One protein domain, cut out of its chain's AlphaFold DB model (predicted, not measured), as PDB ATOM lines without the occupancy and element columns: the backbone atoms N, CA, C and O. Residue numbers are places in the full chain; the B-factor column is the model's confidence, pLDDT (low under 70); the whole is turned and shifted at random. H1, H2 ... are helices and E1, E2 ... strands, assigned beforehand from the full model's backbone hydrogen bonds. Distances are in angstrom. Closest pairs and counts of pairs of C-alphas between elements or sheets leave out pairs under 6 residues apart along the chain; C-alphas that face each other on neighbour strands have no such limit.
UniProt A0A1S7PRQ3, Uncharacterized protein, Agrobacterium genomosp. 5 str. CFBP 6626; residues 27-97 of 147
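What this domain is: This is residues 27 to 97 of the 147 residues of an uncharacterized protein of Agrobacterium genomosp. 5 str. CFBP 6626 (UniProt A0A1S7PRQ3). The main body is a strongly twisted, four-stranded antiparallel sheet that runs back and forth from E1 to E4, and one short helix, H1, sits off toward one end of the whole and only grazes the sheet. Two long stretches with no named element join this body: residues 27 to 38 lead into E1, and residues 46 to 59 loop out between E1 and E2. The printed part has 71 residues with four named strands and one named helix, in the order E1 E2 E3 E4 H1, and the sheet's order is E1 - E2 - E3 - E4. The class is mixed, helices and strands, with under half of the residues in named elements. The whole is compact, with a radius of gyration of the C-alphas of 12.4 A and spans of 35 by 26 by 16 A.

Where its parts are: Start at Arg 27 and pass residues 27 to 38, which hold no named element. Find C-alpha 39 at (216.320, 245.346, 341.248); from there E1, residues 39 to 45, runs 17.2 A. After residues 46 to 59 look for E2, residues 60 to 65, 15.8 A long, and then E3, residues 71 to 75, 12.4 A long. E4, residues 80 to 82, measures 6.7 A. H1, residues 85 to 95, starts at C-alpha 85 at (199.865, 256.918, 338.319) and runs 15.2 A to C-alpha 95 at (190.962, 245.733, 343.489).

How they stand to each other: E1 to E4 form a meander, each strand the antiparallel neighbour of the one before. E1 and E2 are a hairpin at 154 degrees between their directions; look for N 41 and O 63, 2.9 A apart, within hydrogen-bond range. E2 and E3 are a hairpin at 142 degrees, with N 62 and O 73 at 2.8 A. E3 and E4 are a hairpin at 144 degrees, with N 74 and O 81 at 2.8 A. The edge strands E1 and E4 are apart. H1 only grazes the sheet with its residues 85 to 91, and it is near E3, with 7 pairs of C-alphas within 10 A. In H1 every O i to N i+4 pair is within hydrogen-bond range.

The domain as a whole: The two C-alphas farthest apart are those of Ser 36 and Gly 96, 36.3 A. The printed part has no cut. The link from E1 to E2 is long, 14 residues; inside it residues 53 to 54 pair antiparallel with residues 57 to 58. The mean pLDDT of the printed part is 79.5, and you will find values under 70 at residues 27 to 37 and at residue 77.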
ATOM      1  N   ARG A  27     212.968 238.098 346.304       46.25
ATOM      2  CA  ARG A  27     213.186 237.606 344.940       46.25
ATOM      3  C   ARG A  27     213.842 238.732 344.135       46.25
ATOM      4  O   ARG A  27     213.200 239.396 343.335       46.25
ATOM      5  N   LEU A  28     215.131 238.958 344.400       46.97
ATOM      6  CA  LEU A  28     216.025 239.765 343.572       46.97
ATOM      7  C   LEU A  28     216.171 239.061 342.220       46.97
ATOM      8  O   LEU A  28     217.070 238.245 342.019       46.97
ATOM      9  N   PHE A  29     215.247 239.318 341.303       49.78
ATOM     10  CA  PHE A  29     215.371 238.833 339.938       49.78
ATOM     11  C   PHE A  29     216.321 239.757 339.175       49.78
ATOM     12  O   PHE A  29     216.004 240.918 338.930       49.78
ATOM     13  N   ALA A  30     217.492 239.239 338.798       44.78
ATOM     14  CA  ALA A  30     218.324 239.863 337.779       44.78
ATOM     15  C   ALA A  30     217.585 239.745 336.437       44.78
ATOM     16  O   ALA A  30     217.392 238.643 335.922       44.78
ATOM     17  N   ILE A  31     217.111 240.867 335.902       50.88
ATOM     18  CA  ILE A  31     216.321 240.891 334.670       50.88
ATOM     19  C   ILE A  31     217.285 240.955 333.477       50.88
ATOM     20  O   ILE A  31     218.112 241.868 333.417       50.88
ATOM     21  N   PRO A  32     217.175 240.065 332.480       41.25
ATOM     22  CA  PRO A  32     217.883 240.244 331.220       41.25
ATOM     23  C   PRO A  32     217.341 241.503 330.520       41.25
ATOM     24  O   PRO A  32     216.158 241.564 330.192       41.25
ATOM     25  N   GLY A  33     218.188 242.513 330.299       47.00
ATOM     26  CA  GLY A  33     217.823 243.755 329.596       47.00
ATOM     27  C   GLY A  33     217.616 244.990 330.481       47.00
ATOM     28  O   GLY A  33     217.389 246.072 329.946       47.00
ATOM     29  N   PHE A  34     217.744 244.848 331.799       46.62
ATOM     30  CA  PHE A  34     217.882 245.961 332.739       46.62
ATOM     31  C   PHE A  34     219.356 246.025 333.180       46.62
ATOM     32  O   PHE A  34     220.023 244.998 333.315       46.62
ATOM     33  N   GLY A  35     219.913 247.229 333.277       49.72
ATOM     34  CA  GLY A  35     221.329 247.469 333.538       49.72
ATOM     35  C   GLY A  35     221.797 246.851 334.859       49.72
ATOM     36  O   GLY A  35     221.028 246.669 335.800       49.72
ATOM     37  N   SER A  36     223.094 246.546 334.935       51.59
ATOM     38  CA  SER A  36     223.765 246.136 336.173       51.59
ATOM     39  C   SER A  36     223.439 247.120 337.307       51.59
ATOM     40  O   SER A  36     223.942 248.241 337.300       51.59
ATOM     41  N   GLY A  37     222.613 246.701 338.272       63.34
ATOM     42  CA  GLY A  37     222.204 247.510 339.429       63.34
ATOM     43  C   GLY A  37     220.694 247.715 339.580       63.34
ATOM     44  O   GLY A  37     220.260 248.259 340.592       63.34
ATOM     45  N   GLU A  38     219.888 247.270 338.618       71.12
ATOM     46  CA  GLU A  38     218.429 247.340 338.718       71.12
ATOM     47  C   GLU A  38     217.875 246.131 339.487       71.12
ATOM     48  O   GLU A  38     218.268 244.986 339.253       71.12
ATOM     49  N   THR A  39     216.969 246.385 340.431       79.44
ATOM     50  CA  THR A  39     216.320 245.346 341.248       79.44
ATOM     51  C   THR A  39     214.812 245.537 341.234       79.44
ATOM     52  O   THR A  39     214.333 246.661 341.075       79.44
ATOM     53  N   ILE A  40     214.054 244.453 341.391       81.56
ATOM     54  CA  ILE A  40     212.598 244.522 341.523       81.56
ATOM     55  C   ILE A  40     212.176 243.880 342.833       81.56
ATOM     56  O   ILE A  40     212.450 242.707 343.073       81.56
ATOM     57  N   ASP A  41     211.458 244.655 343.638       86.12
ATOM     58  CA  ASP A  41     210.770 244.174 344.826       86.12
ATOM     59  C   ASP A  41     209.359 243.715 344.445       86.12
ATOM     60  O   ASP A  41     208.636 244.421 343.736       86.12
ATOM     61  N   LEU A  42     208.938 242.546 344.926       88.06
ATOM     62  CA  LEU A  42     207.549 242.113 344.798       88.06
ATOM     63  C   LEU A  42     206.667 242.957 345.729       88.06
ATOM     64  O   LEU A  42     206.908 243.020 346.936       88.06
ATOM     65  N   VAL A  43     205.636 243.589 345.171       90.75
ATOM     66  CA  VAL A  43     204.702 244.450 345.911       90.75
ATOM     67  C   VAL A  43     203.439 243.679 346.265       90.75
ATOM     68  O   VAL A  43     203.032 243.678 347.427       90.75
ATOM     69  N   TYR A  44     202.808 243.045 345.274       89.31
ATOM     70  CA  TYR A  44     201.543 242.339 345.454       89.31
ATOM     71  C   TYR A  44     201.294 241.329 344.326       89.31
ATOM     72  O   TYR A  44     201.393 241.689 343.155       89.31
ATOM     73  N   ASP A  45     200.918 240.103 344.688       88.75
ATOM     74  CA  ASP A  45     200.481 239.073 343.739       88.75
ATOM     75  C   ASP A  45     199.030 239.370 343.335       88.75
ATOM     76  O   ASP A  45     198.146 239.407 344.200       88.75
ATOM     77  N   LEU A  46     198.763 239.642 342.052       88.50
ATOM     78  CA  LEU A  46     197.397 239.982 341.642       88.50
ATOM     79  C   LEU A  46     196.497 238.739 341.625       88.50
ATOM     80  O   LEU A  46     196.975 237.616 341.466       88.50
ATOM     81  N   PRO A  47     195.172 238.923 341.775       86.12
ATOM     82  CA  PRO A  47     194.234 237.811 341.754       86.12
ATOM     83  C   PRO A  47     194.264 237.069 340.420       86.12
ATOM     84  O   PRO A  47     194.237 237.700 339.362       86.12
ATOM     85  N   ASP A  48     194.188 235.741 340.483       85.44
ATOM     86  CA  ASP A  48     194.101 234.853 339.321       85.44
ATOM     87  C   ASP A  48     192.715 234.942 338.653       85.44
ATOM     88  O   ASP A  48     191.842 234.085 338.786       85.44
ATOM     89  N   THR A  49     192.461 236.081 338.017       83.06
ATOM     90  CA  THR A  49     191.199 236.418 337.352       83.06
ATOM     91  C   THR A  49     191.475 236.766 335.897       83.06
ATOM     92  O   THR A  49     192.562 237.257 335.593       83.06
ATOM     93  N   PRO A  50     190.504 236.596 334.979       82.31
ATOM     94  CA  PRO A  50     190.720 236.845 333.551       82.31
ATOM     95  C   PRO A  50     191.267 238.241 333.218       82.31
ATOM     96  O   PRO A  50     191.892 238.428 332.182       82.31
ATOM     97  N   MET A  51     191.045 239.228 334.093       80.81
ATOM     98  CA  MET A  51     191.567 240.587 333.938       80.81
ATOM     99  C   MET A  51     193.079 240.693 334.194       80.81
ATOM    100  O   MET A  51     193.738 241.550 333.607       80.81
ATOM    101  N   PHE A  52     193.618 239.837 335.060       84.75
ATOM    102  CA  PHE A  52     195.027 239.811 335.455       84.75
ATOM    103  C   PHE A  52     195.740 238.534 335.001       84.75
ATOM    104  O   PHE A  52     196.840 238.244 335.457       84.75
ATOM    105  N   LEU A  53     195.134 237.794 334.081       83.62
ATOM    106  CA  LEU A  53     195.696 236.600 333.478       83.62
ATOM    107  C   LEU A  53     196.092 236.899 332.040       83.62
ATOM    108  O   LEU A  53     195.294 237.414 331.254       83.62
ATOM    109  N   ARG A  54     197.309 236.518 331.661       77.00
ATOM    110  CA  ARG A  54     197.741 236.530 330.266       77.00
ATOM    111  C   ARG A  54     198.563 235.289 329.974       77.00
ATOM    112  O   ARG A  54     199.504 234.981 330.690       77.00
ATOM    113  N   ASP A  55     198.162 234.552 328.941       78.19
ATOM    114  CA  ASP A  55     198.811 233.298 328.536       78.19
ATOM    115  C   ASP A  55     198.915 232.267 329.682       78.19
ATOM    116  O   ASP A  55     199.883 231.519 329.791       78.19
ATOM    117  N   GLY A  56     197.911 232.247 330.571       75.38
ATOM    118  CA  GLY A  56     197.867 231.358 331.739       75.38
ATOM    119  C   GLY A  56     198.793 231.759 332.893       75.38
ATOM    120  O   GLY A  56     198.916 231.001 333.852       75.38
ATOM    121  N   LYS A  57     199.439 232.929 332.821       77.06
ATOM    122  CA  LYS A  57     200.247 233.505 333.900       77.06
ATOM    123  C   LYS A  57     199.502 234.680 334.535       77.06
ATOM    124  O   LYS A  57     198.998 235.553 333.824       77.06
ATOM    125  N   ALA A  58     199.425 234.688 335.863       81.31
ATOM    126  CA  ALA A  58     198.923 235.836 336.605       81.31
ATOM    127  C   ALA A  58     199.954 236.973 336.551       81.31
ATOM    128  O   ALA A  58     201.164 236.730 336.572       81.31
ATOM    129  N   PHE A  59     199.476 238.209 336.449       84.31
ATOM    130  CA  PHE A  59     200.336 239.372 336.577       84.31
ATOM    131  C   PHE A  59     200.717 239.601 338.044       84.31
ATOM    132  O   PHE A  59     199.875 239.490 338.927       84.31
ATOM    133  N   ASP A  60     201.941 240.056 338.287       88.69
ATOM    134  CA  ASP A  60     202.371 240.507 339.612       88.69
ATOM    135  C   ASP A  60     202.667 242.005 339.594       88.69
ATOM    136  O   ASP A  60     203.200 242.548 338.620       88.69
ATOM    137  N   LEU A  61     202.348 242.694 340.686       90.88
ATOM    138  CA  LEU A  61     202.774 244.070 340.902       90.88
ATOM    139  C   LEU A  61     204.154 244.066 341.560       90.88
ATOM    140  O   LEU A  61     204.338 243.522 342.648       90.88
ATOM    141  N   GLY A  62     205.114 244.723 340.920       90.62
ATOM    142  CA  GLY A  62     206.469 244.916 341.421       90.62
ATOM    143  C   GLY A  62     206.849 246.389 341.552       90.62
ATOM    144  O   GLY A  62     206.143 247.291 341.092       90.62
ATOM    145  N   TYR A  63     207.999 246.633 342.169       90.19
ATOM    146  CA  TYR A  63     208.627 247.942 342.262       90.19
ATOM    147  C   TYR A  63     210.072 247.868 341.786       90.19
ATOM    148  O   TYR A  63     210.899 247.200 342.394       90.19
ATOM    149  N   LEU A  64     210.360 248.569 340.697       87.56
ATOM    150  CA  LEU A  64     211.694 248.728 340.144       87.56
ATOM    151  C   LEU A  64     212.470 249.756 340.968       87.56
ATOM    152  O   LEU A  64     212.075 250.922 341.018       87.56
ATOM    153  N   ASN A  65     213.593 249.328 341.540       84.81
ATOM    154  CA  ASN A  65     214.633 250.202 342.061       84.81
ATOM    155  C   ASN A  65     215.738 250.320 341.002       84.81
ATOM    156  O   ASN A  65     216.379 249.325 340.654       84.81
ATOM    157  N   SER A  66     215.944 251.527 340.477       80.31
ATOM    158  CA  SER A  66     216.914 251.807 339.417       80.31
ATOM    159  C   SER A  66     217.556 253.172 339.620       80.31
ATOM    160  O   SER A  66     216.898 254.126 340.040       80.31
ATOM    161  N   SER A  67     218.827 253.301 339.236       74.44
ATOM    162  CA  SER A  67     219.518 254.593 339.176       74.44
ATOM    163  C   SER A  67     218.825 255.592 338.246       74.44
ATOM    164  O   SER A  67     218.938 256.797 338.444       74.44
ATOM    165  N   ASN A  68     218.085 255.096 337.250       75.88
ATOM    166  CA  ASN A  68     217.375 255.906 336.258       75.88
ATOM    167  C   ASN A  68     215.952 256.284 336.700       75.88
ATOM    168  O   ASN A  68     215.191 256.860 335.922       75.88
ATOM    169  N   GLY A  69     215.585 255.948 337.935       79.00
ATOM    170  CA  GLY A  69     214.301 256.281 338.526       79.00
ATOM    171  C   GLY A  69     213.496 255.045 338.891       79.00
ATOM    172  O   GLY A  69     213.384 254.079 338.132       79.00
ATOM    173  N   ASN A  70     212.894 255.119 340.072       87.31
ATOM    174  CA  ASN A  70     212.107 254.034 340.620       87.31
ATOM    175  C   ASN A  70     210.666 254.090 340.104       87.31
ATOM    176  O   ASN A  70     210.094 255.173 339.964       87.31
ATOM    177  N   ALA A  71     210.051 252.936 339.856       89.69
ATOM    178  CA  ALA A  71     208.695 252.871 339.309       89.69
ATOM    179  C   ALA A  71     207.962 251.603 339.744       89.69
ATOM    180  O   ALA A  71     208.575 250.556 339.930       89.69
ATOM    181  N   TYR A  72     206.636 251.672 339.845       92.12
ATOM    182  CA  TYR A  72     205.830 250.454 339.910       92.12
ATOM    183  C   TYR A  72     205.766 249.812 338.528       92.12
ATOM    184  O   TYR A  72     205.691 250.503 337.509       92.12
ATOM    185  N   VAL A  73     205.820 248.487 338.495       90.69
ATOM    186  CA  VAL A  73     205.836 247.705 337.262       90.69
ATOM    187  C   VAL A  73     204.866 246.540 337.370       90.69
ATOM    188  O   VAL A  73     204.690 245.973 338.442       90.69
ATOM    189  N   LEU A  74     204.256 246.171 336.252       89.38
ATOM    190  CA  LEU A  74     203.478 244.948 336.126       89.38
ATOM    191  C   LEU A  74     204.348 243.871 335.485       89.38
ATOM    192  O   LEU A  74     204.929 244.105 334.423       89.38
ATOM    193  N   TYR A  75     204.434 242.713 336.120       83.25
ATOM    194  CA  TYR A  75     205.213 241.571 335.668       83.25
ATOM    195  C   TYR A  75     204.312 240.485 335.101       83.25
ATOM    196  O   TYR A  75     203.285 240.181 335.690       83.25
ATOM    197  N   ASN A  76     204.711 239.883 333.983       75.69
ATOM    198  CA  ASN A  76     203.989 238.781 333.342       75.69
ATOM    199  C   ASN A  76     204.904 237.594 333.027       75.69
ATOM    200  O   ASN A  76     204.993 237.173 331.873       75.69
ATOM    201  N   GLY A  77     205.696 237.125 333.993       67.31
ATOM    202  CA  GLY A  77     206.637 236.009 333.803       67.31
ATOM    203  C   GLY A  77     207.867 236.326 332.933       67.31
ATOM    204  O   GLY A  77     208.984 235.940 333.259       67.31
ATOM    205  N   ASP A  78     207.683 237.076 331.853       71.69
ATOM    206  CA  ASP A  78     208.680 237.257 330.802       71.69
ATOM    207  C   ASP A  78     209.017 238.740 330.582       71.69
ATOM    208  O   ASP A  78     210.026 239.065 329.959       71.69
ATOM    209  N   ARG A  79     208.165 239.663 331.057       73.00
ATOM    210  CA  ARG A  79     208.301 241.110 330.819       73.00
ATOM    211  C   ARG A  79     207.803 241.939 331.991       73.00
ATOM    212  O   ARG A  79     206.877 241.532 332.691       73.00
ATOM    213  N   TYR A  80     208.378 243.133 332.110       78.50
ATOM    214  CA  TYR A  80     207.944 244.182 333.025       78.50
ATOM    215  C   TYR A  80     207.450 245.395 332.241       78.50
ATOM    216  O   TYR A  80     208.119 245.858 331.315       78.50
ATOM    217  N   THR A  81     206.307 245.938 332.645       84.12
ATOM    218  CA  THR A  81     205.737 247.165 332.077       84.12
ATOM    219  C   THR A  81     205.628 248.210 333.173       84.12
ATOM    220  O   THR A  81     204.987 247.957 334.190       84.12
ATOM    221  N   LYS A  82     206.237 249.386 332.981       88.19
ATOM    222  CA  LYS A  82     206.092 250.507 333.922       88.19
ATOM    223  C   LYS A  82     204.635 250.958 333.985       88.19
ATOM    224  O   LYS A  82     203.993 251.114 332.951       88.19
ATOM    225  N   LEU A  83     204.150 251.171 335.200       89.75
ATOM    226  CA  LEU A  83     202.809 251.667 335.475       89.75
ATOM    227  C   LEU A  83     202.863 253.172 335.718       89.75
ATOM    228  O   LEU A  83     203.691 253.654 336.493       89.75
ATOM    229  N   SER A  84     201.967 253.901 335.060       89.06
ATOM    230  CA  SER A  84     201.711 255.306 335.369       89.06
ATOM    231  C   SER A  84     200.850 255.441 336.628       89.06
ATOM    232  O   SER A  84     200.210 254.485 337.071       89.06
ATOM    233  N   ASP A  85     200.759 256.650 337.184       90.69
ATOM    234  CA  ASP A  85     199.865 256.918 338.319       90.69
ATOM    235  C   ASP A  85     198.392 256.640 337.979       90.69
ATOM    236  O   ASP A  85     197.632 256.176 338.832       90.69
ATOM    237  N   ALA A  86     197.995 256.860 336.721       92.00
ATOM    238  CA  ALA A  86     196.660 256.525 336.235       92.00
ATOM    239  C   ALA A  86     196.420 255.007 336.235       92.00
ATOM    240  O   ALA A  86     195.343 254.555 336.630       92.00
ATOM    241  N   ASP A  87     197.428 254.213 335.861       91.62
ATOM    242  CA  ASP A  87     197.336 252.751 335.898       91.62
ATOM    243  C   ASP A  87     197.242 252.234 337.336       91.62
ATOM    244  O   ASP A  87     196.445 251.341 337.620       91.62
ATOM    245  N   ILE A  88     197.993 252.832 338.269       92.50
ATOM    246  CA  ILE A  88     197.904 252.505 339.702       92.50
ATOM    247  C   ILE A  88     196.525 252.876 340.257       92.50
ATOM    248  O   ILE A  88     195.927 252.094 340.997       92.50
ATOM    249  N   ALA A  89     195.985 254.043 339.893       92.12
ATOM    250  CA  ALA A  89     194.648 254.460 340.307       92.12
ATOM    251  C   ALA A  89     193.567 253.509 339.773       92.12
ATOM    252  O   ALA A  89     192.653 253.132 340.511       92.12
ATOM    253  N   LYS A  90     193.701 253.064 338.519       91.00
ATOM    254  CA  LYS A  90     192.820 252.056 337.925       91.00
ATOM    255  C   LYS A  90     192.935 250.720 338.656       91.00
ATOM    256  O   LYS A  90     191.911 250.146 339.007       91.00
ATOM    257  N   LEU A  91     194.153 250.268 338.956       91.25
ATOM    258  CA  LEU A  91     194.394 249.033 339.702       91.25
ATOM    259  C   LEU A  91     193.746 249.080 341.092       91.25
ATOM    260  O   LEU A  91     193.080 248.133 341.496       91.25
ATOM    261  N   LYS A  92     193.865 250.217 341.786       93.56
ATOM    262  CA  LYS A  92     193.197 250.465 343.068       93.56
ATOM    263  C   LYS A  92     191.674 250.397 342.952       93.56
ATOM    264  O   LYS A  92     191.024 249.786 343.795       93.56
ATOM    265  N   ALA A  93     191.104 251.015 341.919       92.38
ATOM    266  CA  ALA A  93     189.664 250.976 341.677       92.38
ATOM    267  C   ALA A  93     189.175 249.550 341.379       92.38
ATOM    268  O   ALA A  93     188.128 249.147 341.875       92.38
ATOM    269  N   THR A  94     189.949 248.774 340.618       91.00
ATOM    270  CA  THR A  94     189.634 247.382 340.286       91.00
ATOM    271  C   THR A  94     189.719 246.453 341.494       91.00
ATOM    272  O   THR A  94     188.848 245.607 341.672       91.00
ATOM    273  N   LEU A  95     190.758 246.592 342.320       90.25
ATOM    274  CA  LEU A  95     190.962 245.733 343.489       90.25
ATOM    275  C   LEU A  95     190.082 246.134 344.683       90.25
ATOM    276  O   LEU A  95     189.901 245.342 345.602       90.25
ATOM    277  N   GLY A  96     189.555 247.361 344.699       93.31
ATOM    278  CA  GLY A  96     188.802 247.915 345.831       93.31
ATOM    279  C   GLY A  96     189.682 248.366 347.006       93.31
ATOM    280  O   GLY A  96     189.169 248.850 348.011       93.31
ATOM    281  N   PHE A  97     191.004 248.246 346.887       92.44
ATOM    282  CA  PHE A  97     191.994 248.718 347.855       92.44
ATOM    283  C   PHE A  97     193.287 249.117 347.131       92.44
ATOM    284  O   PHE A  97     193.479 248.797 345.962       92.44
TER     285      PHE A  97